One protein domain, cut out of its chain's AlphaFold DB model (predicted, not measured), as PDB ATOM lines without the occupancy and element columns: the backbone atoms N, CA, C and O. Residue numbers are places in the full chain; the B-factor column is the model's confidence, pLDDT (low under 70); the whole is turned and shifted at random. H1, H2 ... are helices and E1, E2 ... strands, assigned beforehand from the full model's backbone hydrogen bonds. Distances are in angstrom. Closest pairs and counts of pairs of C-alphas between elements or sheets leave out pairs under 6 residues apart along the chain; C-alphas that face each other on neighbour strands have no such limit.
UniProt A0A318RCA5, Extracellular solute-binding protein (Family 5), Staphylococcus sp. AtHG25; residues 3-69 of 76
ATOM      1  N   VAL A   3     170.544 130.488 156.509       77.69
ATOM      2  CA  VAL A   3     170.080 131.348 157.616       77.69
ATOM      3  C   VAL A   3     168.593 131.692 157.519       77.69
ATOM      4  O   VAL A   3     167.898 131.695 158.526       77.69
ATOM      5  N   TYR A   4     168.072 131.942 156.315       73.94
ATOM      6  CA  TYR A   4     166.679 132.369 156.149       73.94
ATOM      7  C   TYR A   4     165.684 131.305 156.634       73.94
ATOM      8  O   TYR A   4     164.763 131.610 157.384       73.94
ATOM      9  N   ASN A   5     165.941 130.040 156.295       78.00
ATOM     10  CA  ASN A   5     165.101 128.907 156.693       78.00
ATOM     11  C   ASN A   5     165.225 128.551 158.183       78.00
ATOM     12  O   ASN A   5     164.428 127.764 158.681       78.00
ATOM     13  N   ALA A   6     166.226 129.089 158.890       82.19
ATOM     14  CA  ALA A   6     166.355 128.914 160.333       82.19
ATOM     15  C   ALA A   6     165.429 129.858 161.118       82.19
ATOM     16  O   ALA A   6     165.115 129.584 162.272       82.19
ATOM     17  N   ILE A   7     165.008 130.967 160.498       88.75
ATOM     18  CA  ILE A   7     164.229 132.033 161.144       88.75
ATOM     19  C   ILE A   7     162.799 132.094 160.598       88.75
ATOM     20  O   ILE A   7     161.864 132.362 161.349       88.75
ATOM     21  N   TYR A   8     162.619 131.833 159.303       89.44
ATOM     22  CA  TYR A   8     161.331 131.889 158.622       89.44
ATOM     23  C   TYR A   8     160.883 130.502 158.175       89.44
ATOM     24  O   TYR A   8     161.679 129.700 157.689       89.44
ATOM     25  N   GLN A   9     159.576 130.263 158.261       91.69
ATOM     26  CA  GLN A   9     158.941 129.067 157.725       91.69
ATOM     27  C   GLN A   9     157.877 129.468 156.690       91.69
ATOM     28  O   GLN A   9     157.071 130.359 156.968       91.69
ATOM     29  N   PRO A  10     157.847 128.845 155.499       93.31
ATOM     30  CA  PRO A  10     156.878 129.189 154.463       93.31
ATOM     31  C   PRO A  10     155.511 128.519 154.694       93.31
ATOM     32  O   PRO A  10     155.387 127.549 155.447       93.31
ATOM     33  N   LEU A  11     154.473 129.000 153.995       95.38
ATOM     34  CA  LEU A  11     153.153 128.347 153.973       95.38
ATOM     35  C   LEU A  11     153.214 126.953 153.345       95.38
ATOM     36  O   LEU A  11     152.601 126.022 153.861       95.38
ATOM     37  N   VAL A  12     153.992 126.819 152.273       94.62
ATOM     38  CA  VAL A  12     154.244 125.574 151.544       94.62
ATOM     39  C   VAL A  12     155.740 125.411 151.318       94.62
ATOM     40  O   VAL A  12     156.469 126.398 151.239       94.62
ATOM     41  N   THR A  13     156.209 124.174 151.227       91.50
ATOM     42  CA  THR A  13     157.624 123.857 151.014       91.50
ATOM     43  C   THR A  13     157.809 122.967 149.792       91.50
ATOM     44  O   THR A  13     156.855 122.368 149.297       91.50
ATOM     45  N   TYR A  14     159.043 122.874 149.304       89.69
ATOM     46  CA  TYR A  14     159.411 121.914 148.272       89.69
ATOM     47  C   TYR A  14     159.868 120.614 148.929       89.69
ATOM     48  O   TYR A  14     160.879 120.573 149.631       89.69
ATOM     49  N   GLY A  15     159.098 119.560 148.693       85.56
ATOM     50  CA  GLY A  15     159.415 118.194 149.060       85.56
ATOM     51  C   GLY A  15     160.359 117.515 148.075       85.56
ATOM     52  O   GLY A  15     160.965 118.131 147.189       85.56
ATOM     53  N   LYS A  16     160.456 116.187 148.195       88.56
ATOM     54  CA  LYS A  16     161.236 115.378 147.249       88.56
ATOM     55  C   LYS A  16     160.689 115.550 145.829       88.56
ATOM     56  O   LYS A  16     159.480 115.610 145.613       88.56
ATOM     57  N   ASN A  17     161.598 115.598 144.858       88.62
ATOM     58  CA  ASN A  17     161.289 115.726 143.430       88.62
ATOM     59  C   ASN A  17     160.510 117.007 143.061       88.62
ATOM     60  O   ASN A  17     159.804 117.022 142.057       88.62
ATOM     61  N   GLY A  18     160.611 118.073 143.866       87.56
ATOM     62  CA  GLY A  18     159.964 119.360 143.582       87.56
ATOM     63  C   GLY A  18     158.455 119.378 143.835       87.56
ATOM     64  O   GLY A  18     157.790 120.353 143.493       87.56
ATOM     65  N   LYS A  19     157.903 118.323 144.448       92.38
ATOM     66  CA  LYS A  19     156.496 118.299 144.847       92.38
ATOM     67  C   LYS A  19     156.250 119.352 145.925       92.38
ATOM     68  O   LYS A  19     157.016 119.448 146.878       92.38
ATOM     69  N   ILE A  20     155.166 120.110 145.797       92.25
ATOM     70  CA  ILE A  20     154.751 121.056 146.834       92.25
ATOM     71  C   ILE A  20     154.188 120.266 148.023       92.25
ATOM     72  O   ILE A  20     153.314 119.412 147.857       92.25
ATOM     73  N   GLU A  21     154.695 120.552 149.218       94.25
ATOM     74  CA  GLU A  21     154.325 119.909 150.477       94.25
ATOM     75  C   GLU A  21     153.838 120.935 151.521       94.25
ATOM     76  O   GLU A  21     154.195 122.118 151.449       94.25
ATOM     77  N   PRO A  22     153.033 120.504 152.511       95.75
ATOM     78  CA  PRO A  22     152.572 121.359 153.604       95.75
ATOM     79  C   PRO A  22     153.712 121.996 154.413       95.75
ATOM     80  O   PRO A  22     154.605 121.308 154.908       95.75
ATOM     81  N   GLY A  23     153.642 123.315 154.600       94.81
ATOM     82  CA  GLY A  23     154.503 124.089 155.496       94.81
ATOM     83  C   GLY A  23     153.725 124.548 156.732       94.81
ATOM     84  O   GLY A  23     153.293 123.733 157.553       94.81
ATOM     85  N   LEU A  24     153.549 125.862 156.892       96.44
ATOM     86  CA  LEU A  24     152.626 126.450 157.875       96.44
ATOM     87  C   LEU A  24     151.144 126.299 157.490       96.44
ATOM     88  O   LEU A  24     150.284 126.353 158.372       96.44
ATOM     89  N   ALA A  25     150.839 126.065 156.213       97.19
ATOM     90  CA  ALA A  25     149.522 125.622 155.774       97.19
ATOM     91  C   ALA A  25     149.456 124.085 155.801       97.19
ATOM     92  O   ALA A  25     150.372 123.419 155.321       97.19
ATOM     93  N   THR A  26     148.391 123.519 156.374       95.31
ATOM     94  CA  THR A  26     148.143 122.069 156.407       95.31
ATOM     95  C   THR A  26     147.694 121.541 155.050       95.31
ATOM     96  O   THR A  26     148.114 120.458 154.652       95.31
ATOM     97  N   PHE A  27     146.876 122.314 154.334       95.81
ATOM     98  CA  PHE A  27     146.492 122.085 152.945       95.81
ATOM     99  C   PHE A  27     145.995 123.390 152.313       95.81
ATOM    100  O   PHE A  27     145.859 124.418 152.987       95.81
ATOM    101  N   TRP A  28     145.747 123.349 151.008       96.38
ATOM    102  CA  TRP A  28     145.196 124.465 150.259       96.38
ATOM    103  C   TRP A  28     144.335 123.978 149.101       96.38
ATOM    104  O   TRP A  28     144.508 122.868 148.598       96.38
ATOM    105  N   GLU A  29     143.426 124.840 148.678       96.31
ATOM    106  CA  GLU A  29     142.536 124.634 147.544       96.31
ATOM    107  C   GLU A  29     142.801 125.740 146.523       96.31
ATOM    108  O   GLU A  29     143.052 126.885 146.903       96.31
ATOM    109  N   ALA A  30     142.768 125.399 145.238       95.25
ATOM    110  CA  ALA A  30     142.905 126.350 144.140       95.25
ATOM    111  C   ALA A  30     141.604 126.368 143.337       95.25
ATOM    112  O   ALA A  30     141.034 125.309 143.067       95.25
ATOM    113  N   SER A  31     141.135 127.557 142.959       95.62
ATOM    114  CA  SER A  31     140.028 127.696 142.013       95.62
ATOM    115  C   SER A  31     140.406 127.133 140.642       95.62
ATOM    116  O   SER A  31     141.583 127.068 140.288       95.62
ATOM    117  N   GLU A  32     139.401 126.770 139.842       94.62
ATOM    118  CA  GLU A  32     139.607 126.233 138.488       94.62
ATOM    119  C   GLU A  32     140.411 127.181 137.585       94.62
ATOM    120  O   GLU A  32     141.204 126.734 136.761       94.62
ATOM    121  N   ASP A  33     140.248 128.495 137.764       95.00
ATOM    122  CA  ASP A  33     140.980 129.522 137.018       95.00
ATOM    123  C   ASP A  33     142.378 129.832 137.587       95.00
ATOM    124  O   ASP A  33     143.108 130.649 137.022       95.00
ATOM    125  N   GLY A  34     142.747 129.209 138.713       92.69
ATOM    126  CA  GLY A  34     144.037 129.376 139.379       92.69
ATOM    127  C   GLY A  34     144.286 130.771 139.956       92.69
ATOM    128  O   GLY A  34     145.434 131.093 140.265       92.69
ATOM    129  N   LYS A  35     143.255 131.619 140.088       93.88
ATOM    130  CA  LYS A  35     143.387 132.995 140.605       93.88
ATOM    131  C   LYS A  35     143.087 133.115 142.092       93.88
ATOM    132  O   LYS A  35     143.512 134.084 142.722       93.88
ATOM    133  N   HIS A  36     142.380 132.143 142.657       95.31
ATOM    134  CA  HIS A  36     142.018 132.117 144.064       95.31
ATOM    135  C   HIS A  36     142.616 130.887 144.734       95.31
ATOM    136  O   HIS A  36     142.432 129.760 144.281       95.31
ATOM    137  N   TYR A  37     143.314 131.122 145.843       94.50
ATOM    138  CA  TYR A  37     143.868 130.073 146.689       94.50
ATOM    139  C   TYR A  37     143.327 130.230 148.107       94.50
ATOM    140  O   TYR A  37     143.424 131.311 148.691       94.50
ATOM    141  N   LEU A  38     142.785 129.150 148.664       96.50
ATOM    142  CA  LEU A  38     142.363 129.073 150.058       96.50
ATOM    143  C   LEU A  38     143.376 128.238 150.836       96.50
ATOM    144  O   LEU A  38     143.516 127.047 150.580       96.50
ATOM    145  N   PHE A  39     144.078 128.853 151.788       97.06
ATOM    146  CA  PHE A  39     145.054 128.170 152.639       97.06
ATOM    147  C   PHE A  39     144.468 127.869 154.016       97.06
ATOM    148  O   PHE A  39     143.967 128.762 154.700       97.06
ATOM    149  N   HIS A  40     144.621 126.626 154.462       97.50
ATOM    150  CA  HIS A  40     144.221 126.196 155.797       97.50
ATOM    151  C   HIS A  40     145.445 126.175 156.704       97.50
ATOM    152  O   HIS A  40     146.384 125.416 156.483       97.50
ATOM    153  N   LEU A  41     145.471 127.055 157.703       97.44
ATOM    154  CA  LEU A  41     146.650 127.273 158.545       97.44
ATOM    155  C   LEU A  41     146.726 126.279 159.709       97.44
ATOM    156  O   LEU A  41     145.706 125.923 160.310       97.44
ATOM    157  N   LYS A  42     147.952 125.881 160.075       96.56
ATOM    158  CA  LYS A  42     148.218 125.145 161.316       96.56
ATOM    159  C   LYS A  42     147.711 125.938 162.523       96.56
ATOM    160  O   LYS A  42     147.855 127.155 162.591       96.56
ATOM    161  N   LYS A  43     147.121 125.232 163.486       95.38
ATOM    162  CA  LYS A  43     146.611 125.815 164.734       95.38
ATOM    163  C   LYS A  43     147.688 125.813 165.814       95.38
ATOM    164  O   LYS A  43     148.576 124.964 165.792       95.38
ATOM    165  N   ASN A  44     147.561 126.735 166.768       95.19
ATOM    166  CA  ASN A  44     148.447 126.872 167.930       95.19
ATOM    167  C   ASN A  44     149.925 127.103 167.566       95.19
ATOM    168  O   ASN A  44     150.820 126.715 168.314       95.19
ATOM    169  N   VAL A  45     150.184 127.718 166.410       96.44
ATOM    170  CA  VAL A  45     151.525 128.165 166.028       96.44
ATOM    171  C   VAL A  45     151.723 129.583 166.552       96.44
ATOM    172  O   VAL A  45     150.823 130.414 166.450       96.44
ATOM    173  N   LYS A  46     152.905 129.848 167.102       96.38
ATOM    174  CA  LYS A  46     153.299 131.156 167.620       96.38
ATOM    175  C   LYS A  46     154.594 131.613 166.970       96.38
ATOM    176  O   LYS A  46     155.434 130.786 166.610       96.38
ATOM    177  N   PHE A  47     154.751 132.919 166.842       95.50
ATOM    178  CA  PHE A  47     156.032 133.527 166.520       95.50
ATOM    179  C   PHE A  47     156.966 133.496 167.736       95.50
ATOM    180  O   PHE A  47     156.548 133.230 168.864       95.50
ATOM    181  N   ASN A  48     158.248 133.784 167.506       93.50
ATOM    182  CA  ASN A  48     159.271 133.771 168.558       93.50
ATOM    183  C   ASN A  48     159.024 134.815 169.667       93.50
ATOM    184  O   ASN A  48     159.557 134.668 170.761       93.50
ATOM    185  N   ASP A  49     158.223 135.850 169.399       94.88
ATOM    186  CA  ASP A  49     157.802 136.864 170.377       94.88
ATOM    187  C   ASP A  49     156.539 136.468 171.173       94.88
ATOM    188  O   ASP A  49     156.100 137.210 172.049       94.88
ATOM    189  N   GLY A  50     155.957 135.298 170.889       95.56
ATOM    190  CA  GLY A  50     154.762 134.765 171.548       95.56
ATOM    191  C   GLY A  50     153.428 135.139 170.890       95.56
ATOM    192  O   GLY A  50     152.396 134.576 171.282       95.56
ATOM    193  N   SER A  51     153.432 136.027 169.889       96.81
ATOM    194  CA  SER A  51     152.238 136.372 169.112       96.81
ATOM    195  C   SER A  51     151.724 135.176 168.301       96.81
ATOM    196  O   SER A  51     152.480 134.265 167.950       96.81
ATOM    197  N   ASP A  52     150.418 135.139 168.035       96.75
ATOM    198  CA  ASP A  52     149.797 134.031 167.309       96.75
ATOM    199  C   ASP A  52     150.040 134.122 165.799       96.75
ATOM    200  O   ASP A  52     149.985 135.191 165.192       96.75
ATOM    201  N   PHE A  53     150.261 132.965 165.176       96.81
ATOM    202  CA  PHE A  53     150.242 132.832 163.727       96.81
ATOM    203  C   PHE A  53     148.808 132.593 163.239       96.81
ATOM    204  O   PHE A  53     148.231 131.522 163.452       96.81
ATOM    205  N   ASP A  54     148.247 133.589 162.555       96.44
ATOM    206  CA  ASP A  54     146.897 133.560 161.998       96.44
ATOM    207  C   ASP A  54     146.838 134.093 160.549       96.44
ATOM    208  O   ASP A  54     147.849 134.428 159.925       96.44
ATOM    209  N   ALA A  55     145.628 134.165 159.988       96.00
ATOM    210  CA  ALA A  55     145.418 134.656 158.626       96.00
ATOM    211  C   ALA A  55     145.783 136.143 158.454       96.00
ATOM    212  O   ALA A  55     146.171 136.552 157.357       96.00
ATOM    213  N   SER A  56     145.703 136.943 159.520       96.25
ATOM    214  CA  SER A  56     146.066 138.363 159.506       96.25
ATOM    215  C   SER A  56     147.575 138.528 159.327       96.25
ATOM    216  O   SER A  56     148.014 139.313 158.486       96.25
ATOM    217  N   ALA A  57     148.371 137.726 160.043       95.56
ATOM    218  CA  ALA A  57     149.824 137.694 159.898       95.56
ATOM    219  C   ALA A  57     150.253 137.252 158.486       95.56
ATOM    220  O   ALA A  57     151.167 137.834 157.894       95.56
ATOM    221  N   VAL A  58     149.559 136.263 157.908       95.19
ATOM    222  CA  VAL A  58     149.794 135.832 156.519       95.19
ATOM    223  C   VAL A  58     149.497 136.959 155.533       95.19
ATOM    224  O   VAL A  58     150.337 137.263 154.685       95.19
ATOM    225  N   LYS A  59     148.331 137.606 155.661       94.69
ATOM    226  CA  LYS A  59     147.939 138.737 154.812       94.69
ATOM    227  C   LYS A  59     148.988 139.847 154.860       94.69
ATOM    228  O   LYS A  59     149.477 140.252 153.809       94.69
ATOM    229  N   PHE A  60     149.391 140.260 156.064       93.88
ATOM    230  CA  PHE A  60     150.428 141.273 156.258       93.88
ATOM    231  C   PHE A  60     151.738 140.906 155.550       93.88
ATOM    232  O   PHE A  60     152.330 141.736 154.863       93.88
ATOM    233  N   SER A  61     152.188 139.653 155.668       92.06
ATOM    234  CA  SER A  61     153.421 139.208 155.013       92.06
ATOM    235  C   SER A  61     153.334 139.265 153.484       92.06
ATOM    236  O   SER A  61     154.317 139.631 152.841       92.06
ATOM    237  N   ILE A  62     152.186 138.909 152.896       91.38
ATOM    238  CA  ILE A  62     151.969 138.961 151.441       91.38
ATOM    239  C   ILE A  62     151.905 140.413 150.960       91.38
ATOM    240  O   ILE A  62     152.538 140.761 149.966       91.38
ATOM    241  N   GLU A  63     151.174 141.274 151.667       92.69
ATOM    242  CA  GLU A  63     151.079 142.700 151.338       92.69
ATOM    243  C   GLU A  63     152.450 143.379 151.411       92.69
ATOM    244  O   GLU A  63     152.825 144.095 150.481       92.69
ATOM    245  N   ARG A  64     153.246 143.074 152.443       89.62
ATOM    246  CA  ARG A  64     154.627 143.559 152.561       89.62
ATOM    247  C   ARG A  64     155.497 143.102 151.389       89.62
ATOM    248  O   ARG A  64     156.225 143.917 150.835       89.62
ATOM    249  N   ALA A  65     155.412 141.828 151.002       86.31
ATOM    250  CA  ALA A  65     156.179 141.289 149.877       86.31
ATOM    251  C   ALA A  65     155.800 141.941 148.534       86.31
ATOM    252  O   ALA A  65     156.661 142.125 147.678       86.31
ATOM    253  N   LYS A  66     154.529 142.328 148.356       84.81
ATOM    254  CA  LYS A  66     154.083 143.099 147.185       84.81
ATOM    255  C   LYS A  66     154.608 144.536 147.204       84.81
ATOM    256  O   LYS A  66     154.973 145.055 146.159       84.81
ATOM    257  N   ALA A  67     154.637 145.177 148.373       80.75
ATOM    258  CA  ALA A  67     155.090 146.561 148.512       80.75
ATOM    259  C   ALA A  67     156.601 146.724 148.272       80.75
ATOM    260  O   ALA A  67     157.035 147.759 147.775       80.75
ATOM    261  N   THR A  68     157.404 145.697 148.567       58.19
ATOM    262  CA  THR A  68     158.857 145.706 148.315       58.19
ATOM    263  C   THR A  68     159.254 145.686 146.834       58.19
ATOM    264  O   THR A  68     160.437 145.817 146.541       58.19
ATOM    265  N   ASP A  69     158.299 145.545 145.908       55.72
ATOM    266  CA  ASP A  69     158.526 145.656 144.456       55.72
ATOM    267  C   ASP A  69     158.391 147.111 143.944       55.72
ATOM    268  O   ASP A  69     158.597 147.404 142.768       55.72
TER     269      ASP A  69
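AT A GLANCE: This is residues 3 to 69 of the 76 residues of the protein "Extracellular solute-binding protein (Family 5)" of Staphylococcus sp. AtHG25 (UniProt A0A318RCA5). What does the model look like? Two small strand hairpins, E1 with E2 and E3 with E4, follow each other and meet near Val 12 and Ala 25; from E4 a long loop leads to helix H2, whose residues 59 to 67 stick out with the tail to 69, while a short helix, H1, opens the printed part. What are the counts? The printed part has 67 residues, with two named helices and four named strands in the order H1, E1, E2, E3, E4, H2; the class is mixed, and both two-stranded sheets are antiparallel. How large is it? It is only just loose, close to compact, with a radius of gyration of the C-alphas of 13.2 A and spans of 38 by 29 by 27 A.

IN THESE COORDINATES: Where does the first element begin? H1, residues 4 to 7, begins at C-alpha 4 (166.679, 132.369, 156.149). Where are the strands? E1 is residues 12 to 14 and E2 residues 20 to 22; E3, residues 25 to 30, is 13.4 A long, and E4, residues 37 to 41, is 12.5 A. Where does the last helix end? H2, residues 55 to 67, is 18.4 A long and ends at C-alpha 67 (155.090, 146.561, 148.512).

HOW THE PARTS SIT: How do the strands pair? In the hairpin of E1 and E2, N 13 and O 21 are within hydrogen-bond range at 2.9 A. In the hairpin of E3 and E4, at 164 degrees, N 26 and O 40 are at 2.8 A. What comes near what? The closest C-alphas of E1 and E3 are those of Val 12 and Ala 25, 6.3 A apart; those of E4 and H2 are Leu 41 and Ala 55, 7.5 A. H1 and H2 are apart. How are the helices' backbones? Every O i to N i+4 pair of H2 is within hydrogen-bond range, and H1 is too short for such a pair.

THE WHOLE: How far does it reach? The two C-alphas farthest apart, those of Glu 32 and Asp 49, are 38.2 A apart. Which link is long? The link from E4 to H2, 13 residues, is long, and the printed part has no cut. Where is confidence low? Residues 68 to 69 are under 70, and the mean pLDDT of the printed part is 91.6.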